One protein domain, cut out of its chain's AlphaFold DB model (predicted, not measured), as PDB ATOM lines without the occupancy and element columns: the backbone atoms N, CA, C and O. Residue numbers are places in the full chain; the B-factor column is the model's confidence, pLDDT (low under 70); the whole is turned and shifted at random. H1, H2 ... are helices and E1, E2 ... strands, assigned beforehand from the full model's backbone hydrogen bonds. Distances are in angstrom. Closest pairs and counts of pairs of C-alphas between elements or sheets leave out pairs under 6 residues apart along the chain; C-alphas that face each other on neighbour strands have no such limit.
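What this domain is: This is residues 183 to 335 of the 342 residues of an uncharacterized protein of Acidobacteria bacterium (UniProt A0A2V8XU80). A twisted slab of six antiparallel strands, in the order E4, E3, E2, E1, E5, E6, has helices on both faces: H2 and H3 pack side by side across one face, and H1 crosses the other. This gives three layers, with the sheet as the middle one, and the long stretch from 198 to 210 leads from H1 to E1. The printed part has 153 residues, with three named helices and six named strands that follow one another as H1, E1, E2, E3, E4, H2, E5, E6, H3. The class is mixed, helices and strands. The whole is compact, with a radius of gyration of the C-alphas of 14.8 A and spans of 43 by 36 by 28 A.

Where its parts are: H1, residues 183 to 197, begins with C-alpha 183 at (-42.439, -40.081, -21.888) and is 21.0 A long. E1, residues 211 to 219, measures 26.5 A from first to last C-alpha. E2 is residues 225 to 231, E3 residues 237 to 243 and E4 residues 253 to 259. H2, residues 261 to 273, begins with C-alpha 261 at (-7.296, -44.894, -12.087). E5, residues 291 to 299, is 26.0 A long, and E6, residues 302 to 309, is 23.8 A long. H3, residues 318 to 333, is 22.7 A long and ends with C-alpha 333 at (-16.664, -44.468, -5.087).

How they stand to each other: E1 to E4 form a meander, each strand the antiparallel neighbour of the one before. N 257 and O 239 of E4 and E3 are 3.0 A apart, within hydrogen-bond range, as are N 228 and O 240 of E2 and E3 at 2.8 A and N 215 and O 227 of E1 and E2 at 2.9 A. E1 and E5 pair through N 214 and O 296, 2.8 A. E5 and E6, a hairpin, pair through N 295 and O 306, 2.9 A. H1 is on the sheet at a height of 10.4 A and runs across the strands, at 77 degrees to E1 on the local plane; its closest C-alphas to E1 are those of Asp 193 and Leu 218, 7.9 A. H3 is on the opposite face at a height of 8.8 A, across the strands, with the closest C-alphas to E1 those of Phe 215 and Ala 327, 6.0 A. H2, on the same face as H3, touches it at a shallow tilt of 20 degrees, opposite ways; the closest C-alphas are those of Asn 270 and Ala 326, 5.1 A. H1 is apart from H2 and H3. Every O i to N i+4 pair is within hydrogen-bond range in H1 and H2, and 11 of 12 are in H3.

The domain as a whole: The two C-alphas farthest apart, those of Asp 234 and Leu 288, are 43.5 A from each other. The printed part has no cut. The links from H1 to E1 and from H2 to E5 are long, with 13 and 17 residues. The mean pLDDT of the printed part is 92.2; residues 246 to 253, of which 253 belongs to E4, and residue 314 are under 70.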
ATOM      1  N   ALA A 183     -43.659 -40.811 -21.533       93.69
ATOM      2  CA  ALA A 183     -42.439 -40.081 -21.888       93.69
ATOM      3  C   ALA A 183     -42.438 -38.625 -21.397       93.69
ATOM      4  O   ALA A 183     -41.496 -38.208 -20.730       93.69
ATOM      5  N   ASN A 184     -43.515 -37.874 -21.651       92.38
ATOM      6  CA  ASN A 184     -43.620 -36.482 -21.191       92.38
ATOM      7  C   ASN A 184     -43.554 -36.391 -19.662       92.38
ATOM      8  O   ASN A 184     -42.828 -35.562 -19.127       92.38
ATOM      9  N   PHE A 185     -44.246 -37.296 -18.963       92.06
ATOM     10  CA  PHE A 185     -44.203 -37.365 -17.504       92.06
ATOM     11  C   PHE A 185     -42.796 -37.703 -16.982       92.06
ATOM     12  O   PHE A 185     -42.343 -37.088 -16.025       92.06
ATOM     13  N   GLN A 186     -42.084 -38.639 -17.616       94.56
ATOM     14  CA  GLN A 186     -40.713 -39.002 -17.242       94.56
ATOM     15  C   GLN A 186     -39.749 -37.831 -17.449       94.56
ATOM     16  O   GLN A 186     -38.975 -37.515 -16.552       94.56
ATOM     17  N   VAL A 187     -39.834 -37.135 -18.589       95.62
ATOM     18  CA  VAL A 187     -39.025 -35.935 -18.851       95.62
ATOM     19  C   VAL A 187     -39.293 -34.868 -17.791       95.62
ATOM     20  O   VAL A 187     -38.338 -34.351 -17.212       95.62
ATOM     21  N   ALA A 188     -40.564 -34.580 -17.501       94.06
ATOM     22  CA  ALA A 188     -40.987 -33.624 -16.480       94.06
ATOM     23  C   ALA A 188     -40.403 -33.965 -15.104       94.06
ATOM     24  O   ALA A 188     -39.706 -33.165 -14.477       94.06
ATOM     25  N   TRP A 189     -40.669 -35.192 -14.654       94.44
ATOM     26  CA  TRP A 189     -40.296 -35.674 -13.334       94.44
ATOM     27  C   TRP A 189     -38.778 -35.737 -13.164       94.44
ATOM     28  O   TRP A 189     -38.247 -35.163 -12.211       94.44
ATOM     29  N   TYR A 190     -38.062 -36.368 -14.096       96.38
ATOM     30  CA  TYR A 190     -36.615 -36.538 -13.980       96.38
ATOM     31  C   TYR A 190     -35.893 -35.195 -14.059       96.38
ATOM     32  O   TYR A 190     -35.002 -34.940 -13.251       96.38
ATOM     33  N   SER A 191     -36.323 -34.296 -14.953       96.44
ATOM     34  CA  SER A 191     -35.762 -32.940 -15.026       96.44
ATOM     35  C   SER A 191     -36.000 -32.170 -13.727       96.44
ATOM     36  O   SER A 191     -35.103 -31.483 -13.248       96.44
ATOM     37  N   SER A 192     -37.189 -32.303 -13.129       94.56
ATOM     38  CA  SER A 192     -37.528 -31.647 -11.864       94.56
ATOM     39  C   SER A 192     -36.636 -32.111 -10.713       94.56
ATOM     40  O   SER A 192     -36.132 -31.282  -9.951       94.56
ATOM     41  N   ASP A 193     -36.418 -33.420 -10.580       94.25
ATOM     42  CA  ASP A 193     -35.594 -33.968  -9.501       94.25
ATOM     43  C   ASP A 193     -34.094 -33.696  -9.738       94.25
ATOM     44  O   ASP A 193     -33.393 -33.322  -8.796       94.25
ATOM     45  N   MET A 194     -33.600 -33.758 -10.984       95.81
ATOM     46  CA  MET A 194     -32.218 -33.368 -11.316       95.81
ATOM     47  C   MET A 194     -31.952 -31.876 -11.077       95.81
ATOM     48  O   MET A 194     -30.900 -31.514 -10.545       95.81
ATOM     49  N   TYR A 195     -32.915 -31.010 -11.401       95.31
ATOM     50  CA  TYR A 195     -32.811 -29.576 -11.136       95.31
ATOM     51  C   TYR A 195     -32.770 -29.277  -9.636       95.31
ATOM     52  O   TYR A 195     -31.945 -28.481  -9.190       95.31
ATOM     53  N   GLN A 196     -33.586 -29.964  -8.828       92.38
ATOM     54  CA  GLN A 196     -33.542 -29.828  -7.365       92.38
ATOM     55  C   GLN A 196     -32.214 -30.302  -6.765       92.38
ATOM     56  O   GLN A 196     -31.731 -29.705  -5.804       92.38
ATOM     57  N   LEU A 197     -31.605 -31.348  -7.334       93.25
ATOM     58  CA  LEU A 197     -30.253 -31.785  -6.971       93.25
ATOM     59  C   LEU A 197     -29.177 -30.762  -7.402       93.25
ATOM     60  O   LEU A 197     -28.038 -30.798  -6.933       93.25
ATOM     61  N   GLY A 198     -29.517 -29.799  -8.262       93.69
ATOM     62  CA  GLY A 198     -28.561 -28.860  -8.845       93.69
ATOM     63  C   GLY A 198     -27.573 -29.556  -9.781       93.69
ATOM     64  O   GLY A 198     -26.420 -29.136  -9.884       93.69
ATOM     65  N   GLU A 199     -28.000 -30.652 -10.408       94.81
ATOM     66  CA  GLU A 199     -27.232 -31.325 -11.443       94.81
ATOM     67  C   GLU A 199     -27.404 -30.600 -12.779       94.81
ATOM     68  O   GLU A 199     -28.498 -30.155 -13.121       94.81
ATOM     69  N   MET A 200     -26.328 -30.496 -13.554       95.12
ATOM     70  CA  MET A 200     -26.364 -29.916 -14.900       95.12
ATOM     71  C   MET A 200     -26.639 -31.009 -15.942       95.12
ATOM     72  O   MET A 200     -26.228 -32.150 -15.725       95.12
ATOM     73  N   PRO A 201     -27.297 -30.716 -17.075       97.19
ATOM     74  CA  PRO A 201     -27.418 -31.673 -18.174       97.19
ATOM     75  C   PRO A 201     -26.056 -32.216 -18.616       97.19
ATOM     76  O   PRO A 201     -25.104 -31.450 -18.749       97.19
ATOM     77  N   LEU A 202     -25.973 -33.526 -18.866       97.62
ATOM     78  CA  LEU A 202     -24.820 -34.121 -19.558       97.62
ATOM     79  C   LEU A 202     -24.987 -34.066 -21.085       97.62
ATOM     80  O   LEU A 202     -24.039 -34.299 -21.831       97.62
ATOM     81  N   TRP A 203     -26.200 -33.768 -21.557       97.31
ATOM     82  CA  TRP A 203     -26.494 -33.560 -22.964       97.31
ATOM     83  C   TRP A 203     -26.716 -32.067 -23.272       97.31
ATOM     84  O   TRP A 203     -27.425 -31.395 -22.522       97.31
ATOM     85  N   PRO A 204     -26.187 -31.550 -24.397       96.31
ATOM     86  CA  PRO A 204     -25.195 -32.192 -25.263       96.31
ATOM     87  C   PRO A 204     -23.832 -32.337 -24.555       96.31
ATOM     88  O   PRO A 204     -23.530 -31.528 -23.677       96.31
ATOM     89  N   PRO A 205     -22.994 -33.322 -24.944       94.69
ATOM     90  CA  PRO A 205     -21.620 -33.426 -24.455       94.69
ATOM     91  C   PRO A 205     -20.869 -32.098 -24.590       94.69
ATOM     92  O   PRO A 205     -20.911 -31.465 -25.649       94.69
ATOM     93  N   SER A 206     -20.153 -31.690 -23.542       91.12
ATOM     94  CA  SER A 206     -19.419 -30.418 -23.531       91.12
ATOM     95  C   SER A 206     -18.140 -30.488 -24.365       91.12
ATOM     96  O   SER A 206     -17.660 -29.468 -24.861       91.12
ATOM     97  N   SER A 207     -17.568 -31.686 -24.535       92.19
ATOM     98  CA  SER A 207     -16.423 -31.919 -25.417       92.19
ATOM     99  C   SER A 207     -16.379 -33.352 -25.953       92.19
ATOM    100  O   SER A 207     -16.969 -34.262 -25.377       92.19
ATOM    101  N   VAL A 208     -15.625 -33.569 -27.034       89.81
ATOM    102  CA  VAL A 208     -15.432 -34.906 -27.631       89.81
ATOM    103  C   VAL A 208     -14.635 -35.863 -26.743       89.81
ATOM    104  O   VAL A 208     -14.807 -37.065 -26.864       89.81
ATOM    105  N   ASN A 209     -13.806 -35.341 -25.837       91.31
ATOM    106  CA  ASN A 209     -12.983 -36.140 -24.923       91.31
ATOM    107  C   ASN A 209     -13.597 -36.216 -23.516       91.31
ATOM    108  O   ASN A 209     -12.936 -36.648 -22.575       91.31
ATOM    109  N   GLU A 210     -14.829 -35.727 -23.344       94.00
ATOM    110  CA  GLU A 210     -15.515 -35.806 -22.064       94.00
ATOM    111  C   GLU A 210     -15.852 -37.264 -21.751       94.00
ATOM    112  O   GLU A 210     -16.427 -37.968 -22.583       94.00
ATOM    113  N   LYS A 211     -15.515 -37.694 -20.532       98.06
ATOM    114  CA  LYS A 211     -15.922 -38.981 -19.980       98.06
ATOM    115  C   LYS A 211     -16.565 -38.759 -18.610       98.06
ATOM    116  O   LYS A 211     -15.877 -38.688 -17.592       98.06
ATOM    117  N   THR A 212     -17.886 -38.613 -18.605       98.44
ATOM    118  CA  THR A 212     -18.686 -38.312 -17.410       98.44
ATOM    119  C   THR A 212     -19.823 -39.314 -17.290       98.44
ATOM    120  O   THR A 212     -20.555 -39.539 -18.250       98.44
ATOM    121  N   PHE A 213     -20.012 -39.882 -16.103       98.62
ATOM    122  CA  PHE A 213     -21.122 -40.780 -15.799       98.62
ATOM    123  C   PHE A 213     -21.897 -40.242 -14.611       98.62
ATOM    124  O   PHE A 213     -21.296 -39.803 -13.631       98.62
ATOM    125  N   ARG A 214     -23.223 -40.293 -14.678       98.50
ATOM    126  CA  ARG A 214     -24.094 -39.930 -13.566       98.50
ATOM    127  C   ARG A 214     -25.059 -41.060 -13.287       98.50
ATOM    128  O   ARG A 214     -25.805 -41.473 -14.166       98.50
ATOM    129  N   PHE A 215     -25.104 -41.479 -12.034       98.19
ATOM    130  CA  PHE A 215     -26.181 -42.302 -11.524       98.19
ATOM    131  C   PHE A 215     -27.135 -41.451 -10.690       98.19
ATOM    132  O   PHE A 215     -26.693 -40.767  -9.770       98.19
ATOM    133  N   THR A 216     -28.430 -41.504 -10.993       97.38
ATOM    134  CA  THR A 216     -29.498 -40.848 -10.237       97.38
ATOM    135  C   THR A 216     -30.483 -41.893  -9.728       97.38
ATOM    136  O   THR A 216     -31.003 -42.702 -10.493       97.38
ATOM    137  N   TYR A 217     -30.757 -41.856  -8.431       95.75
ATOM    138  CA  TYR A 217     -31.718 -42.713  -7.751       95.75
ATOM    139  C   TYR A 217     -32.922 -41.880  -7.305       95.75
ATOM    140  O   TYR A 217     -32.769 -40.945  -6.512       95.75
ATOM    141  N   LEU A 218     -34.112 -42.236  -7.793       94.31
ATOM    142  CA  LEU A 218     -35.382 -41.584  -7.467       94.31
ATOM    143  C   LEU A 218     -36.300 -42.586  -6.754       94.31
ATOM    144  O   LEU A 218     -37.071 -43.303  -7.391       94.31
ATOM    145  N   GLY A 219     -36.193 -42.672  -5.428       91.56
ATOM    146  CA  GLY A 219     -37.025 -43.575  -4.628       91.56
ATOM    147  C   GLY A 219     -38.379 -42.973  -4.247       91.56
ATOM    148  O   GLY A 219     -38.487 -41.777  -3.992       91.56
ATOM    149  N   ALA A 220     -39.410 -43.812  -4.140       87.38
ATOM    150  CA  ALA A 220     -40.764 -43.388  -3.777       87.38
ATOM    151  C   ALA A 220     -40.862 -42.792  -2.358       87.38
ATOM    152  O   ALA A 220     -41.638 -41.868  -2.124       87.38
ATOM    153  N   PHE A 221     -40.063 -43.310  -1.418       86.00
ATOM    154  CA  PHE A 221     -40.098 -42.930   0.006       86.00
ATOM    155  C   PHE A 221     -38.805 -42.285   0.499       86.00
ATOM    156  O   PHE A 221     -38.668 -41.968   1.673       86.00
ATOM    157  N   THR A 222     -37.842 -42.104  -0.394       85.62
ATOM    158  CA  THR A 222     -36.526 -41.554  -0.076       85.62
ATOM    159  C   THR A 222     -36.271 -40.375  -0.995       85.62
ATOM    160  O   THR A 222     -36.583 -40.459  -2.180       85.62
ATOM    161  N   GLY A 223     -35.666 -39.301  -0.487       87.69
ATOM    162  CA  GLY A 223     -35.285 -38.175  -1.339       87.69
ATOM    163  C   GLY A 223     -34.345 -38.600  -2.481       87.69
ATOM    164  O   GLY A 223     -33.631 -39.606  -2.350       87.69
ATOM    165  N   PRO A 224     -34.360 -37.875  -3.614       93.06
ATOM    166  CA  PRO A 224     -33.522 -38.199  -4.758       93.06
ATOM    167  C   PRO A 224     -32.036 -38.052  -4.412       93.06
ATOM    168  O   PRO A 224     -31.644 -37.260  -3.547       93.06
ATOM    169  N   LYS A 225     -31.201 -38.834  -5.095       94.50
ATOM    170  CA  LYS A 225     -29.742 -38.839  -4.932       94.50
ATOM    171  C   LYS A 225     -29.090 -38.918  -6.301       94.50
ATOM    172  O   LYS A 225     -29.586 -39.646  -7.154       94.50
ATOM    173  N   ALA A 226     -27.971 -38.237  -6.488       96.38
ATOM    174  CA  ALA A 226     -27.139 -38.358  -7.672       96.38
ATOM    175  C   ALA A 226     -25.667 -38.530  -7.293       96.38
ATOM    176  O   ALA A 226     -25.185 -37.928  -6.334       96.38
ATOM    177  N   VAL A 227     -24.955 -39.340  -8.067       97.19
ATOM    178  CA  VAL A 227     -23.500 -39.469  -8.021       97.19
ATOM    179  C   VAL A 227     -22.963 -39.276  -9.423       97.19
ATOM    180  O   VAL A 227     -23.348 -40.001 -10.337       97.19
ATOM    181  N   THR A 228     -22.054 -38.323  -9.579       98.12
ATOM    182  CA  THR A 228     -21.418 -37.988 -10.852       98.12
ATOM    183  C   THR A 228     -19.929 -38.299 -10.764       98.12
ATOM    184  O   THR A 228     -19.238 -37.747  -9.910       98.12
ATOM    185  N   LEU A 229     -19.437 -39.168 -11.647       98.44
ATOM    186  CA  LEU A 229     -18.023 -39.464 -11.864       98.44
ATOM    187  C   LEU A 229     -17.553 -38.754 -13.138       98.44
ATOM    188  O   LEU A 229     -18.026 -39.068 -14.228       98.44
ATOM    189  N   THR A 230     -16.583 -37.855 -13.014       98.19
ATOM    190  CA  THR A 230     -15.863 -37.262 -14.148       98.19
ATOM    191  C   THR A 230     -14.474 -37.879 -14.228       98.19
ATOM    192  O   THR A 230     -13.686 -37.736 -13.293       98.19
ATOM    193  N   VAL A 231     -14.167 -38.553 -15.334       98.25
ATOM    194  CA  VAL A 231     -12.852 -39.149 -15.593       98.25
ATOM    195  C   VAL A 231     -11.914 -38.084 -16.162       98.25
ATOM    196  O   VAL A 231     -12.270 -37.332 -17.069       98.25
ATOM    197  N   LEU A 232     -10.719 -37.997 -15.590       97.25
ATOM    198  CA  LEU A 232      -9.669 -37.056 -15.946       97.25
ATOM    199  C   LEU A 232      -8.754 -37.643 -17.040       97.25
ATOM    200  O   LEU A 232      -8.727 -38.857 -17.240       97.25
ATOM    201  N   PRO A 233      -7.967 -36.806 -17.747       96.12
ATOM    202  CA  PRO A 233      -7.085 -37.274 -18.820       96.12
ATOM    203  C   PRO A 233      -6.011 -38.286 -18.395       96.12
ATOM    204  O   PRO A 233      -5.501 -39.010 -19.242       96.12
ATOM    205  N   ASP A 234      -5.652 -38.322 -17.110       96.75
ATOM    206  CA  ASP A 234      -4.698 -39.280 -16.540       96.75
ATOM    207  C   ASP A 234      -5.347 -40.616 -16.132       96.75
ATOM    208  O   ASP A 234      -4.688 -41.450 -15.525       96.75
ATOM    209  N   GLY A 235      -6.635 -40.809 -16.432       97.50
ATOM    210  CA  GLY A 235      -7.396 -42.011 -16.090       97.50
ATOM    211  C   GLY A 235      -8.000 -41.999 -14.682       97.50
ATOM    212  O   GLY A 235      -8.913 -42.778 -14.413       97.50
ATOM    213  N   SER A 236      -7.568 -41.093 -13.800       98.19
ATOM    214  CA  SER A 236      -8.184 -40.903 -12.483       98.19
ATOM    215  C   SER A 236      -9.562 -40.237 -12.594       98.19
ATOM    216  O   SER A 236     -10.000 -39.832 -13.670       98.19
ATOM    217  N   GLY A 237     -10.298 -40.135 -11.490       97.81
ATOM    218  CA  GLY A 237     -11.656 -39.604 -11.464       97.81
ATOM    219  C   GLY A 237     -11.894 -38.574 -10.366       97.81
ATOM    220  O   GLY A 237     -11.214 -38.541  -9.341       97.81
ATOM    221  N   LYS A 238     -12.918 -37.746 -10.561       98.06
ATOM    222  CA  LYS A 238     -13.548 -36.942  -9.510       98.06
ATOM    223  C   LYS A 238     -14.981 -37.403  -9.339       98.06
ATOM    224  O   LYS A 238     -15.726 -37.434 -10.315       98.06
ATOM    225  N   VAL A 239     -15.361 -37.730  -8.112       97.31
ATOM    226  CA  VAL A 239     -16.734 -38.098  -7.774       97.31
ATOM    227  C   VAL A 239     -17.371 -36.991  -6.961       97.31
ATOM    228  O   VAL A 239     -16.787 -36.520  -5.989       97.31
ATOM    229  N   LYS A 240     -18.571 -36.591  -7.379       96.31
ATOM    230  CA  LYS A 240     -19.461 -35.675  -6.672       96.31
ATOM    231  C   LYS A 240     -20.737 -36.425  -6.321       96.31
ATOM    232  O   LYS A 240     -21.402 -36.926  -7.223       96.31
ATOM    233  N   MET A 241     -21.106 -36.463  -5.049       94.75
ATOM    234  CA  MET A 241     -22.424 -36.945  -4.629       94.75
ATOM    235  C   MET A 241     -23.296 -35.780  -4.182       94.75
ATOM    236  O   MET A 241     -22.828 -34.861  -3.517       94.75
ATOM    237  N   THR A 242     -24.570 -35.817  -4.559       93.62
ATOM    238  CA  THR A 242     -25.598 -34.895  -4.089       93.62
ATOM    239  C   THR A 242     -26.834 -35.676  -3.664       93.62
ATOM    240  O   THR A 242     -27.256 -36.613  -4.335       93.62
ATOM    241  N   LEU A 243     -27.422 -35.305  -2.531       91.31
ATOM    242  CA  LEU A 243     -28.633 -35.930  -2.005       91.31
ATOM    243  C   LEU A 243     -29.599 -34.873  -1.484       91.31
ATOM    244  O   LEU A 243     -29.170 -33.830  -0.989       91.31
ATOM    245  N   LEU A 244     -30.893 -35.167  -1.576       86.88
ATOM    246  CA  LEU A 244     -31.949 -34.434  -0.883       86.88
ATOM    247  C   LEU A 244     -32.549 -35.321   0.209       86.88
ATOM    248  O   LEU A 244     -32.681 -36.535   0.038       86.88
ATOM    249  N   HIS A 245     -32.921 -34.715   1.337       79.19
ATOM    250  CA  HIS A 245     -33.621 -35.424   2.407       79.19
ATOM    251  C   HIS A 245     -35.053 -35.800   1.978       79.19
ATOM    252  O   HIS A 245     -35.574 -35.279   0.994       79.19
ATOM    253  N   GLU A 246     -35.719 -36.683   2.727       68.50
ATOM    254  CA  GLU A 246     -37.089 -37.152   2.443       68.50
ATOM    255  C   GLU A 246     -38.117 -36.018   2.338       68.50
ATOM    256  O   GLU A 246     -39.026 -36.080   1.514       68.50
ATOM    257  N   SER A 247     -37.938 -34.941   3.112       66.19
ATOM    258  CA  SER A 247     -38.785 -33.746   3.035       66.19
ATOM    259  C   SER A 247     -38.594 -32.954   1.738       66.19
ATOM    260  O   SER A 247     -39.355 -32.027   1.480       66.19
ATOM    261  N   ARG A 248     -37.574 -33.292   0.932       65.06
ATOM    262  CA  ARG A 248     -37.082 -32.529  -0.228       65.06
ATOM    263  C   ARG A 248     -36.700 -31.080   0.113       65.06
ATOM    264  O   ARG A 248     -36.480 -30.265  -0.780       65.06
ATOM    265  N   GLU A 249     -36.580 -30.759   1.401       62.56
ATOM    266  CA  GLU A 249     -36.106 -29.467   1.883       62.56
ATOM    267  C   GLU A 249     -34.569 -29.445   1.892       62.56
ATOM    268  O   GLU A 249     -33.910 -30.456   2.143       62.56
ATOM    269  N   GLN A 250     -34.004 -28.286   1.542       56.00
ATOM    270  CA  GLN A 250     -32.596 -28.092   1.191       56.00
ATOM    271  C   GLN A 250     -31.632 -28.389   2.348       56.00
ATOM    272  O   GLN A 250     -31.200 -27.493   3.069       56.00
ATOM    273  N   VAL A 251     -31.186 -29.636   2.433       56.06
ATOM    274  CA  VAL A 251     -29.833 -29.950   2.885       56.06
ATOM    275  C   VAL A 251     -29.146 -30.649   1.727       56.06
ATOM    276  O   VAL A 251     -29.228 -31.864   1.573       56.06
ATOM    277  N   LYS A 252     -28.514 -29.846   0.869       64.56
ATOM    278  CA  LYS A 252     -27.614 -30.348  -0.163       64.56
ATOM    279  C   LYS A 252     -26.297 -30.699   0.525       64.56
ATOM    280  O   LYS A 252     -25.544 -29.798   0.883       64.56
ATOM    281  N   SER A 253     -26.045 -31.988   0.738       67.94
ATOM    282  CA  SER A 253     -24.678 -32.447   1.000       67.94
ATOM    283  C   SER A 253     -23.984 -32.592  -0.342       67.94
ATOM    284  O   SER A 253     -24.506 -33.281  -1.219       67.94
ATOM    285  N   GLU A 254     -22.854 -31.915  -0.509       78.69
ATOM    286  CA  GLU A 254     -21.973 -32.111  -1.651       78.69
ATOM    287  C   GLU A 254     -20.655 -32.682  -1.149       78.69
ATOM    288  O   GLU A 254     -19.926 -32.041  -0.392       78.69
ATOM    289  N   GLU A 255     -20.368 -33.910  -1.564       80.56
ATOM    290  CA  GLU A 255     -19.141 -34.607  -1.199       80.56
ATOM    291  C   GLU A 255     -18.315 -34.823  -2.458       80.56
ATOM    292  O   GLU A 255     -18.774 -35.452  -3.414       80.56
ATOM    293  N   LEU A 256     -17.106 -34.261  -2.455       88.31
ATOM    294  CA  LEU A 256     -16.141 -34.372  -3.538       88.31
ATOM    295  C   LEU A 256     -14.992 -35.274  -3.100       88.31
ATOM    296  O   LEU A 256     -14.360 -35.032  -2.072       88.31
ATOM    297  N   SER A 257     -14.691 -36.286  -3.904       92.81
ATOM    298  CA  SER A 257     -13.563 -37.188  -3.673       92.81
ATOM    299  C   SER A 257     -12.798 -37.458  -4.965       92.81
ATOM    300  O   SER A 257     -13.341 -37.413  -6.071       92.81
ATOM    301  N   THR A 258     -11.496 -37.696  -4.822       96.12
ATOM    302  CA  THR A 258     -10.634 -38.164  -5.910       96.12
ATOM    303  C   THR A 258     -10.658 -39.682  -5.956       96.12
ATOM    304  O   THR A 258     -10.509 -40.332  -4.921       96.12
ATOM    305  N   VAL A 259     -10.787 -40.238  -7.153       97.31
ATOM    306  CA  VAL A 259     -10.818 -41.677  -7.405       97.31
ATOM    307  C   VAL A 259      -9.571 -42.058  -8.203       97.31
ATOM    308  O   VAL A 259      -9.320 -41.440  -9.235       97.31
ATOM    309  N   PRO A 260      -8.768 -43.031  -7.755       97.75
ATOM    310  CA  PRO A 260      -7.601 -43.479  -8.511       97.75
ATOM    311  C   PRO A 260      -8.001 -44.233  -9.794       97.75
ATOM    312  O   PRO A 260      -9.132 -44.699  -9.931       97.75
ATOM    313  N   GLU A 261      -7.072 -44.321 -10.748       98.19
ATOM    314  CA  GLU A 261      -7.296 -44.894 -12.087       98.19
ATOM    315  C   GLU A 261      -7.811 -46.341 -12.051       98.19
ATOM    316  O   GLU A 261      -8.751 -46.679 -12.769       98.19
ATOM    317  N   ASP A 262      -7.259 -47.187 -11.179       98.19
ATOM    318  CA  ASP A 262      -7.673 -48.585 -11.007       98.19
ATOM    319  C   ASP A 262      -9.163 -48.696 -10.652       98.19
ATOM    320  O   ASP A 262      -9.904 -49.473 -11.249       98.19
ATOM    321  N   ARG A 263      -9.644 -47.829  -9.761       98.25
ATOM    322  CA  ARG A 263     -11.056 -47.767  -9.361       98.25
ATOM    323  C   ARG A 263     -11.959 -47.220 -10.468       98.25
ATOM    324  O   ARG A 263     -13.120 -47.618 -10.558       98.25
ATOM    325  N   VAL A 264     -11.458 -46.327 -11.322       98.38
ATOM    326  CA  VAL A 264     -12.180 -45.892 -12.533       98.38
ATOM    327  C   VAL A 264     -12.249 -47.024 -13.567       98.38
ATOM    328  O   VAL A 264     -13.277 -47.185 -14.236       98.38
ATOM    329  N   SER A 265     -11.190 -47.831 -13.679       98.12
ATOM    330  CA  SER A 265     -11.167 -49.033 -14.519       98.12
ATOM    331  C   SER A 265     -12.185 -50.066 -14.032       98.12
ATOM    332  O   SER A 265     -13.028 -50.480 -14.825       98.12
ATOM    333  N   ASP A 266     -12.214 -50.374 -12.729       98.38
ATOM    334  CA  ASP A 266     -13.211 -51.264 -12.108       98.38
ATOM    335  C   ASP A 266     -14.653 -50.831 -12.447       98.38
ATOM    336  O   ASP A 266     -15.515 -51.645 -12.794       98.38
ATOM    337  N   PHE A 267     -14.941 -49.525 -12.362       98.25
ATOM    338  CA  PHE A 267     -16.248 -48.988 -12.748       98.25
ATOM    339  C   PHE A 267     -16.532 -49.203 -14.240       98.25
ATOM    340  O   PHE A 267     -17.625 -49.640 -14.602       98.25
ATOM    341  N   SER A 268     -15.553 -48.920 -15.103       98.00
ATOM    342  CA  SER A 268     -15.691 -49.082 -16.554       98.00
ATOM    343  C   SER A 268     -15.950 -50.546 -16.935       98.00
ATOM    344  O   SER A 268     -16.783 -50.820 -17.795       98.00
ATOM    345  N   GLU A 269     -15.295 -51.497 -16.265       98.06
ATOM    346  CA  GLU A 269     -15.532 -52.933 -16.442       98.06
ATOM    347  C   GLU A 269     -16.949 -53.342 -16.024       98.06
ATOM    348  O   GLU A 269     -17.627 -54.061 -16.763       98.06
ATOM    349  N   ASN A 270     -17.440 -52.837 -14.887       97.31
ATOM    350  CA  ASN A 270     -18.825 -53.058 -14.460       97.31
ATOM    351  C   ASN A 270     -19.835 -52.509 -15.474       97.31
ATOM    352  O   ASN A 270     -20.814 -53.181 -15.796       97.31
ATOM    353  N   LEU A 271     -19.575 -51.317 -16.010       97.62
ATOM    354  CA  LEU A 271     -20.434 -50.682 -17.002       97.62
ATOM    355  C   LEU A 271     -20.456 -51.462 -18.331       97.62
ATOM    356  O   LEU A 271     -21.517 -51.639 -18.931       97.62
ATOM    357  N   ASN A 272     -19.303 -51.985 -18.757       97.56
ATOM    358  CA  ASN A 272     -19.186 -52.840 -19.941       97.56
ATOM    359  C   ASN A 272     -19.905 -54.183 -19.758       97.56
ATOM    360  O   ASN A 272     -20.585 -54.640 -20.672       97.56
ATOM    361  N   ARG A 273     -19.802 -54.801 -18.574       96.75
ATOM    362  CA  ARG A 273     -20.516 -56.044 -18.224       96.75
ATOM    363  C   ARG A 273     -22.036 -55.866 -18.242       96.75
ATOM    364  O   ARG A 273     -22.753 -56.812 -18.549       96.75
ATOM    365  N   ALA A 274     -22.517 -54.664 -17.937       96.62
ATOM    366  CA  ALA A 274     -23.924 -54.305 -18.069       96.62
ATOM    367  C   ALA A 274     -24.357 -54.051 -19.523       96.62
ATOM    368  O   ALA A 274     -25.542 -53.840 -19.754       96.62
ATOM    369  N   HIS A 275     -23.433 -54.031 -20.494       97.56
ATOM    370  CA  HIS A 275     -23.703 -53.606 -21.873       97.56
ATOM    371  C   HIS A 275     -24.400 -52.239 -21.937       97.56
ATOM    372  O   HIS A 275     -25.319 -52.028 -22.726       97.56
ATOM    373  N   PHE A 276     -23.994 -51.311 -21.059       98.00
ATOM    374  CA  PHE A 276     -24.681 -50.032 -20.871       98.00
ATOM    375  C   PHE A 276     -24.872 -49.268 -22.180       98.00
ATOM    376  O   PHE A 276     -25.947 -48.745 -22.415       98.00
ATOM    377  N   TRP A 277     -23.868 -49.217 -23.054       98.12
ATOM    378  CA  TRP A 277     -23.951 -48.438 -24.290       98.12
ATOM    379  C   TRP A 277     -24.883 -49.047 -25.346       98.12
ATOM    380  O   TRP A 277     -25.318 -48.343 -26.257       98.12
ATOM    381  N   GLU A 278     -25.179 -50.338 -25.260       97.81
ATOM    382  CA  GLU A 278     -26.099 -51.059 -26.145       97.81
ATOM    383  C   GLU A 278     -27.486 -51.230 -25.513       97.81
ATOM    384  O   GLU A 278     -28.439 -51.646 -26.178       97.81
ATOM    385  N   MET A 279     -27.598 -50.910 -24.226       96.44
ATOM    386  CA  MET A 279     -28.790 -51.087 -23.427       96.44
ATOM    387  C   MET A 279     -29.946 -50.210 -23.944       96.44
ATOM    388  O   MET A 279     -29.753 -49.040 -24.274       96.44
ATOM    389  N   PRO A 280     -31.192 -50.719 -23.989       96.88
ATOM    390  CA  PRO A 280     -32.346 -49.872 -24.262       96.88
ATOM    391  C   PRO A 280     -32.528 -48.811 -23.172       96.88
ATOM    392  O   PRO A 280     -32.450 -49.131 -21.977       96.88
ATOM    393  N   THR A 281     -32.864 -47.582 -23.585       97.38
ATOM    394  CA  THR A 281     -33.122 -46.458 -22.671       97.38
ATOM    395  C   THR A 281     -34.141 -46.810 -21.597       97.38
ATOM    396  O   THR A 281     -33.951 -46.489 -20.429       97.38
ATOM    397  N   GLU A 282     -35.218 -47.495 -21.974       94.62
ATOM    398  CA  GLU A 282     -36.294 -47.890 -21.068       94.62
ATOM    399  C   GLU A 282     -36.388 -49.418 -21.014       94.62
ATOM    400  O   GLU A 282     -36.362 -50.081 -22.054       94.62
ATOM    401  N   SER A 283     -36.540 -49.983 -19.814       91.44
ATOM    402  CA  SER A 283     -36.970 -51.374 -19.657       91.44
ATOM    403  C   SER A 283     -38.500 -51.484 -19.695       91.44
ATOM    404  O   SER A 283     -39.233 -50.521 -19.446       91.44
ATOM    405  N   GLN A 284     -39.000 -52.678 -20.023       86.31
ATOM    406  CA  GLN A 284     -40.440 -52.970 -19.981       86.31
ATOM    407  C   GLN A 284     -40.951 -53.188 -18.547       86.31
ATOM    408  O   GLN A 284     -42.143 -53.023 -18.292       86.31
ATOM    409  N   HIS A 285     -40.059 -53.540 -17.619       85.25
ATOM    410  CA  HIS A 285     -40.386 -53.793 -16.219       85.25
ATOM    411  C   HIS A 285     -40.623 -52.479 -15.471       85.25
ATOM    412  O   HIS A 285     -39.761 -51.602 -15.458       85.25
ATOM    413  N   ARG A 286     -41.795 -52.359 -14.842       83.88
ATOM    414  CA  ARG A 286     -42.197 -51.236 -13.986       83.88
ATOM    415  C   ARG A 286     -43.083 -51.752 -12.861       83.88
ATOM    416  O   ARG A 286     -43.784 -52.747 -13.043       83.88
ATOM    417  N   GLY A 287     -43.117 -51.032 -11.748       85.50
ATOM    418  CA  GLY A 287     -44.055 -51.280 -10.656       85.50
ATOM    419  C   GLY A 287     -44.720 -50.002 -10.162       85.50
ATOM    420  O   GLY A 287     -44.580 -48.935 -10.760       85.50
ATOM    421  N   LEU A 288     -45.518 -50.145  -9.105       82.69
ATOM    422  CA  LEU A 288     -46.310 -49.050  -8.528       82.69
ATOM    423  C   LEU A 288     -45.556 -48.294  -7.427       82.69
ATOM    424  O   LEU A 288     -45.819 -47.115  -7.206       82.69
ATOM    425  N   ASP A 289     -44.648 -48.974  -6.736       84.56
ATOM    426  CA  ASP A 289     -43.759 -48.448  -5.702       84.56
ATOM    427  C   ASP A 289     -42.293 -48.662  -6.108       84.56
ATOM    428  O   ASP A 289     -42.019 -48.949  -7.263       84.56
ATOM    429  N   GLY A 290     -41.324 -48.460  -5.216       90.94
ATOM    430  CA  GLY A 290     -39.910 -48.705  -5.523       90.94
ATOM    431  C   GLY A 290     -39.138 -47.457  -5.951       90.94
ATOM    432  O   GLY A 290     -39.277 -46.399  -5.336       90.94
ATOM    433  N   ALA A 291     -38.251 -47.598  -6.938       93.38
ATOM    434  CA  ALA A 291     -37.317 -46.550  -7.329       93.38
ATOM    435  C   ALA A 291     -36.921 -46.625  -8.806       93.38
ATOM    436  O   ALA A 291     -36.637 -47.710  -9.322       93.38
ATOM    437  N   GLU A 292     -36.807 -45.458  -9.437       95.06
ATOM    438  CA  GLU A 292     -36.178 -45.312 -10.750       95.06
ATOM    439  C   GLU A 292     -34.667 -45.138 -10.579       95.06
ATOM    440  O   GLU A 292     -34.191 -44.280  -9.831       95.06
ATOM    441  N   TRP A 293     -33.915 -45.984 -11.273       96.69
ATOM    442  CA  TRP A 293     -32.462 -45.973 -11.346       96.69
ATOM    443  C   TRP A 293     -32.068 -45.474 -12.728       96.69
ATOM    444  O   TRP A 293     -32.284 -46.161 -13.722       96.69
ATOM    445  N   ILE A 294     -31.498 -44.277 -12.795       98.00
ATOM    446  CA  ILE A 294     -31.150 -43.604 -14.045       98.00
ATOM    447  C   ILE A 294     -29.629 -43.548 -14.137       98.00
ATOM    448  O   ILE A 294     -28.989 -42.894 -13.318       98.00
ATOM    449  N   MET A 295     -29.045 -44.216 -15.125       98.56
ATOM    450  CA  MET A 295     -27.631 -44.068 -15.466       98.56
ATOM    451  C   MET A 295     -27.518 -43.254 -16.748       98.56
ATOM    452  O   MET A 295     -28.113 -43.609 -17.761       98.56
ATOM    453  N   GLU A 296     -26.720 -42.201 -16.711       98.69
ATOM    454  CA  GLU A 296     -26.335 -41.398 -17.863       98.69
ATOM    455  C   GLU A 296     -24.825 -41.487 -18.062       98.69
ATOM    456  O   GLU A 296     -24.061 -41.540 -17.097       98.69
ATOM    457  N   GLY A 297     -24.391 -41.475 -19.317       98.44
ATOM    458  CA  GLY A 297     -22.984 -41.512 -19.681       98.44
ATOM    459  C   GLY A 297     -22.702 -40.636 -20.887       98.44
ATOM    460  O   GLY A 297     -23.444 -40.648 -21.869       98.44
ATOM    461  N   VAL A 298     -21.601 -39.903 -20.813       98.50
ATOM    462  CA  VAL A 298     -20.954 -39.223 -21.929       98.50
ATOM    463  C   VAL A 298     -19.575 -39.832 -22.083       98.50
ATOM    464  O   VAL A 298     -18.827 -39.885 -21.111       98.50
ATOM    465  N   GLN A 299     -19.252 -40.305 -23.281       97.25
ATOM    466  CA  GLN A 299     -17.922 -40.795 -23.620       97.25
ATOM    467  C   GLN A 299     -17.693 -40.634 -25.121       97.25
ATOM    468  O   GLN A 299     -18.572 -40.968 -25.912       97.25
ATOM    469  N   ASP A 300     -16.525 -40.126 -25.516       94.50
ATOM    470  CA  ASP A 300     -16.111 -40.017 -26.924       94.50
ATOM    471  C   ASP A 300     -17.132 -39.248 -27.795       94.50
ATOM    472  O   ASP A 300     -17.435 -39.611 -28.932       94.50
ATOM    473  N   GLY A 301     -17.740 -38.197 -27.226       95.12
ATOM    474  CA  GLY A 301     -18.785 -37.395 -27.872       95.12
ATOM    475  C   GLY A 301     -20.154 -38.081 -27.997       95.12
ATOM    476  O   GLY A 301     -21.074 -37.507 -28.583       95.12
ATOM    477  N   ARG A 302     -20.325 -39.285 -27.439       96.31
ATOM    478  CA  ARG A 302     -21.591 -40.026 -27.399       96.31
ATOM    479  C   ARG A 302     -22.264 -39.852 -26.041       96.31
ATOM    480  O   ARG A 302     -21.648 -40.101 -25.013       96.31
ATOM    481  N   TYR A 303     -23.546 -39.484 -26.049       98.25
ATOM    482  CA  TYR A 303     -24.419 -39.519 -24.872       98.25
ATOM    483  C   TYR A 303     -25.285 -40.784 -24.894       98.25
ATOM    484  O   TYR A 303     -25.802 -41.164 -25.949       98.25
ATOM    485  N   HIS A 304     -25.471 -41.415 -23.740       98.50
ATOM    486  CA  HIS A 304     -26.429 -42.496 -23.545       98.50
ATOM    487  C   HIS A 304     -27.074 -42.416 -22.160       98.50
ATOM    488  O   HIS A 304     -26.488 -41.891 -21.215       98.50
ATOM    489  N   ILE A 305     -28.287 -42.945 -22.055       98.56
ATOM    490  CA  ILE A 305     -29.066 -43.010 -20.825       98.56
ATOM    491  C   ILE A 305     -29.823 -44.329 -20.791       98.56
ATOM    492  O   ILE A 305     -30.433 -44.711 -21.786       98.56
ATOM    493  N   ALA A 306     -29.824 -44.975 -19.631       98.12
ATOM    494  CA  ALA A 306     -30.632 -46.149 -19.350       98.12
ATOM    495  C   ALA A 306     -31.341 -45.987 -18.003       98.12
ATOM    496  O   ALA A 306     -30.748 -45.567 -17.007       98.12
ATOM    497  N   VAL A 307     -32.628 -46.319 -17.989       97.38
ATOM    498  CA  VAL A 307     -33.515 -46.213 -16.833       97.38
ATOM    499  C   VAL A 307     -34.040 -47.590 -16.472       97.38
ATOM    500  O   VAL A 307     -34.534 -48.319 -17.339       97.38
ATOM    501  N   ARG A 308     -33.921 -47.955 -15.197       95.50
ATOM    502  CA  ARG A 308     -34.386 -49.227 -14.648       95.50
ATOM    503  C   ARG A 308     -35.213 -49.000 -13.397       95.50
ATOM    504  O   ARG A 308     -34.748 -48.396 -12.437       95.50
ATOM    505  N   TRP A 309     -36.413 -49.558 -13.384       94.19
ATOM    506  CA  TRP A 309     -37.202 -49.648 -12.169       94.19
ATOM    507  C   TRP A 309     -36.704 -50.835 -11.335       94.19
ATOM    508  O   TRP A 309     -36.756 -51.967 -11.806       94.19
ATOM    509  N   CYS A 310     -36.191 -50.573 -10.130       91.31
ATOM    510  CA  CYS A 310     -35.767 -51.586  -9.150       91.31
ATOM    511  C   CYS A 310     -35.007 -52.812  -9.714       91.31
ATOM    512  O   CYS A 310     -35.419 -53.947  -9.476       91.31
ATOM    513  N   PRO A 311     -33.849 -52.625 -10.376       85.00
ATOM    514  CA  PRO A 311     -33.174 -53.669 -11.168       85.00
ATOM    515  C   PRO A 311     -32.693 -54.913 -10.391       85.00
ATOM    516  O   PRO A 311     -32.189 -55.856 -10.989       85.00
ATOM    517  N   ASN A 312     -32.826 -54.930  -9.063       79.38
ATOM    518  CA  ASN A 312     -32.379 -56.019  -8.193       79.38
ATOM    519  C   ASN A 312     -33.453 -57.051  -7.834       79.38
ATOM    520  O   ASN A 312     -33.169 -57.982  -7.076       79.38
ATOM    521  N   LEU A 313     -34.684 -56.881  -8.308       80.38
ATOM    522  CA  LEU A 313     -35.748 -57.847  -8.050       80.38
ATOM    523  C   LEU A 313     -35.521 -59.144  -8.854       80.38
ATOM    524  O   LEU A 313     -34.951 -59.140  -9.942       80.38
ATOM    525  N   TYR A 314     -35.965 -60.276  -8.302       59.56
ATOM    526  CA  TYR A 314     -35.648 -61.632  -8.787       59.56
ATOM    527  C   TYR A 314     -36.110 -61.957 -10.220       59.56
ATOM    528  O   TYR A 314     -35.738 -62.998 -10.755       59.56
ATOM    529  N   GLU A 315     -36.915 -61.092 -10.833       71.56
ATOM    530  CA  GLU A 315     -37.467 -61.269 -12.180       71.56
ATOM    531  C   GLU A 315     -36.658 -60.536 -13.270       71.56
ATOM    532  O   GLU A 315     -37.004 -60.612 -14.447       71.56
ATOM    533  N   HIS A 316     -35.575 -59.843 -12.904       78.06
ATOM    534  CA  HIS A 316     -34.753 -59.074 -13.840       78.06
ATOM    535  C   HIS A 316     -33.691 -59.909 -14.569       78.06
ATOM    536  O   HIS A 316     -33.266 -60.974 -14.114       78.06
ATOM    537  N   SER A 317     -33.254 -59.411 -15.730       87.25
ATOM    538  CA  SER A 317     -32.228 -60.069 -16.538       87.25
ATOM    539  C   SER A 317     -30.826 -59.928 -15.912       87.25
ATOM    540  O   SER A 317     -30.596 -59.026 -15.099       87.25
ATOM    541  N   PRO A 318     -29.852 -60.782 -16.283       90.62
ATOM    542  CA  PRO A 318     -28.464 -60.634 -15.837       90.62
ATOM    543  C   PRO A 318     -27.863 -59.252 -16.143       90.62
ATOM    544  O   PRO A 318     -27.044 -58.753 -15.372       90.62
ATOM    545  N   GLU A 319     -28.282 -58.617 -17.240       91.62
ATOM    546  CA  GLU A 319     -27.854 -57.268 -17.624       91.62
ATOM    547  C   GLU A 319     -28.388 -56.196 -16.664       91.62
ATOM    548  O   GLU A 319     -27.642 -55.296 -16.285       91.62
ATOM    549  N   ASP A 320     -29.644 -56.306 -16.215       92.06
ATOM    550  CA  ASP A 320     -30.225 -55.401 -15.211       92.06
ATOM    551  C   ASP A 320     -29.497 -55.542 -13.857       92.06
ATOM    552  O   ASP A 320     -29.188 -54.542 -13.204       92.06
ATOM    553  N   ALA A 321     -29.134 -56.767 -13.462       91.88
ATOM    554  CA  ALA A 321     -28.325 -56.996 -12.264       91.88
ATOM    555  C   ALA A 321     -26.921 -56.369 -12.389       91.88
ATOM    556  O   ALA A 321     -26.457 -55.689 -11.472       91.88
ATOM    557  N   ALA A 322     -26.262 -56.528 -13.542       94.75
ATOM    558  CA  ALA A 322     -24.968 -55.899 -13.814       94.75
ATOM    559  C   ALA A 322     -25.059 -54.360 -13.859       94.75
ATOM    560  O   ALA A 322     -24.157 -53.668 -13.379       94.75
ATOM    561  N   PHE A 323     -26.161 -53.808 -14.372       95.94
ATOM    562  CA  PHE A 323     -26.456 -52.376 -14.312       95.94
ATOM    563  C   PHE A 323     -26.561 -51.884 -12.863       95.94
ATOM    564  O   PHE A 323     -25.965 -50.866 -12.503       95.94
ATOM    565  N   ALA A 324     -27.274 -52.625 -12.011       95.00
ATOM    566  CA  ALA A 324     -27.403 -52.297 -10.597       95.00
ATOM    567  C   ALA A 324     -26.051 -52.353  -9.866       95.00
ATOM    568  O   ALA A 324     -25.764 -51.486  -9.037       95.00
ATOM    569  N   ASP A 325     -25.198 -53.332 -10.189       95.12
ATOM    570  CA  ASP A 325     -23.826 -53.414  -9.679       95.12
ATOM    571  C   ASP A 325     -23.013 -52.163 -10.048       95.12
ATOM    572  O   ASP A 325     -22.405 -51.549  -9.169       95.12
ATOM    573  N   ALA A 326     -23.042 -51.742 -11.319       97.06
ATOM    574  CA  ALA A 326     -22.335 -50.547 -11.785       97.06
ATOM    575  C   ALA A 326     -22.828 -49.270 -11.079       97.06
ATOM    576  O   ALA A 326     -22.027 -48.453 -10.620       97.06
ATOM    577  N   ALA A 327     -24.146 -49.121 -10.921       96.50
ATOM    578  CA  ALA A 327     -24.756 -48.007 -10.199       96.50
ATOM    579  C   ALA A 327     -24.367 -47.978  -8.710       96.50
ATOM    580  O   ALA A 327     -23.980 -46.932  -8.184       96.50
ATOM    581  N   ARG A 328     -24.391 -49.126  -8.020       95.62
ATOM    582  CA  ARG A 328     -23.929 -49.214  -6.623       95.62
ATOM    583  C   ARG A 328     -22.446 -48.918  -6.492       95.62
ATOM    584  O   ARG A 328     -22.040 -48.321  -5.497       95.62
ATOM    585  N   PHE A 329     -21.645 -49.318  -7.473       96.75
ATOM    586  CA  PHE A 329     -20.218 -49.038  -7.471       96.75
ATOM    587  C   PHE A 329     -19.938 -47.529  -7.487       96.75
ATOM    588  O   PHE A 329     -19.072 -47.081  -6.743       96.75
ATOM    589  N   LEU A 330     -20.723 -46.716  -8.211       96.12
ATOM    590  CA  LEU A 330     -20.602 -45.251  -8.138       96.12
ATOM    591  C   LEU A 330     -20.841 -44.706  -6.725       96.12
ATOM    592  O   LEU A 330     -20.050 -43.893  -6.252       96.12
ATOM    593  N   PHE A 331     -21.862 -45.186  -6.008       94.38
ATOM    594  CA  PHE A 331     -22.039 -44.808  -4.601       94.38
ATOM    595  C   PHE A 331     -20.835 -45.200  -3.742       94.38
ATOM    596  O   PHE A 331     -20.397 -44.403  -2.915       94.38
ATOM    597  N   GLN A 332     -20.263 -46.388  -3.962       95.38
ATOM    598  CA  GLN A 332     -19.070 -46.822  -3.232       95.38
ATOM    599  C   GLN A 332     -17.872 -45.914  -3.509       95.38
ATOM    600  O   GLN A 332     -17.126 -45.609  -2.580       95.38
ATOM    601  N   LEU A 333     -17.697 -45.450  -4.752       95.50
ATOM    602  CA  LEU A 333     -16.664 -44.468  -5.087       95.50
ATOM    603  C   LEU A 333     -16.875 -43.138  -4.356       95.50
ATOM    604  O   LEU A 333     -15.899 -42.498  -3.981       95.50
ATOM    605  N   ALA A 334     -18.127 -42.756  -4.094       93.81
ATOM    606  CA  ALA A 334     -18.457 -41.599  -3.267       93.81
ATOM    607  C   ALA A 334     -18.289 -41.846  -1.753       93.81
ATOM    608  O   ALA A 334     -18.517 -40.933  -0.970       93.81
ATOM    609  N   GLY A 335     -17.922 -43.057  -1.314       92.75
ATOM    610  CA  GLY A 335     -17.844 -43.418   0.107       92.75
ATOM    611  C   GLY A 335     -19.191 -43.789   0.741       92.75
ATOM    612  O   GLY A 335     -19.278 -43.930   1.960       92.75
TER     613      GLY A 335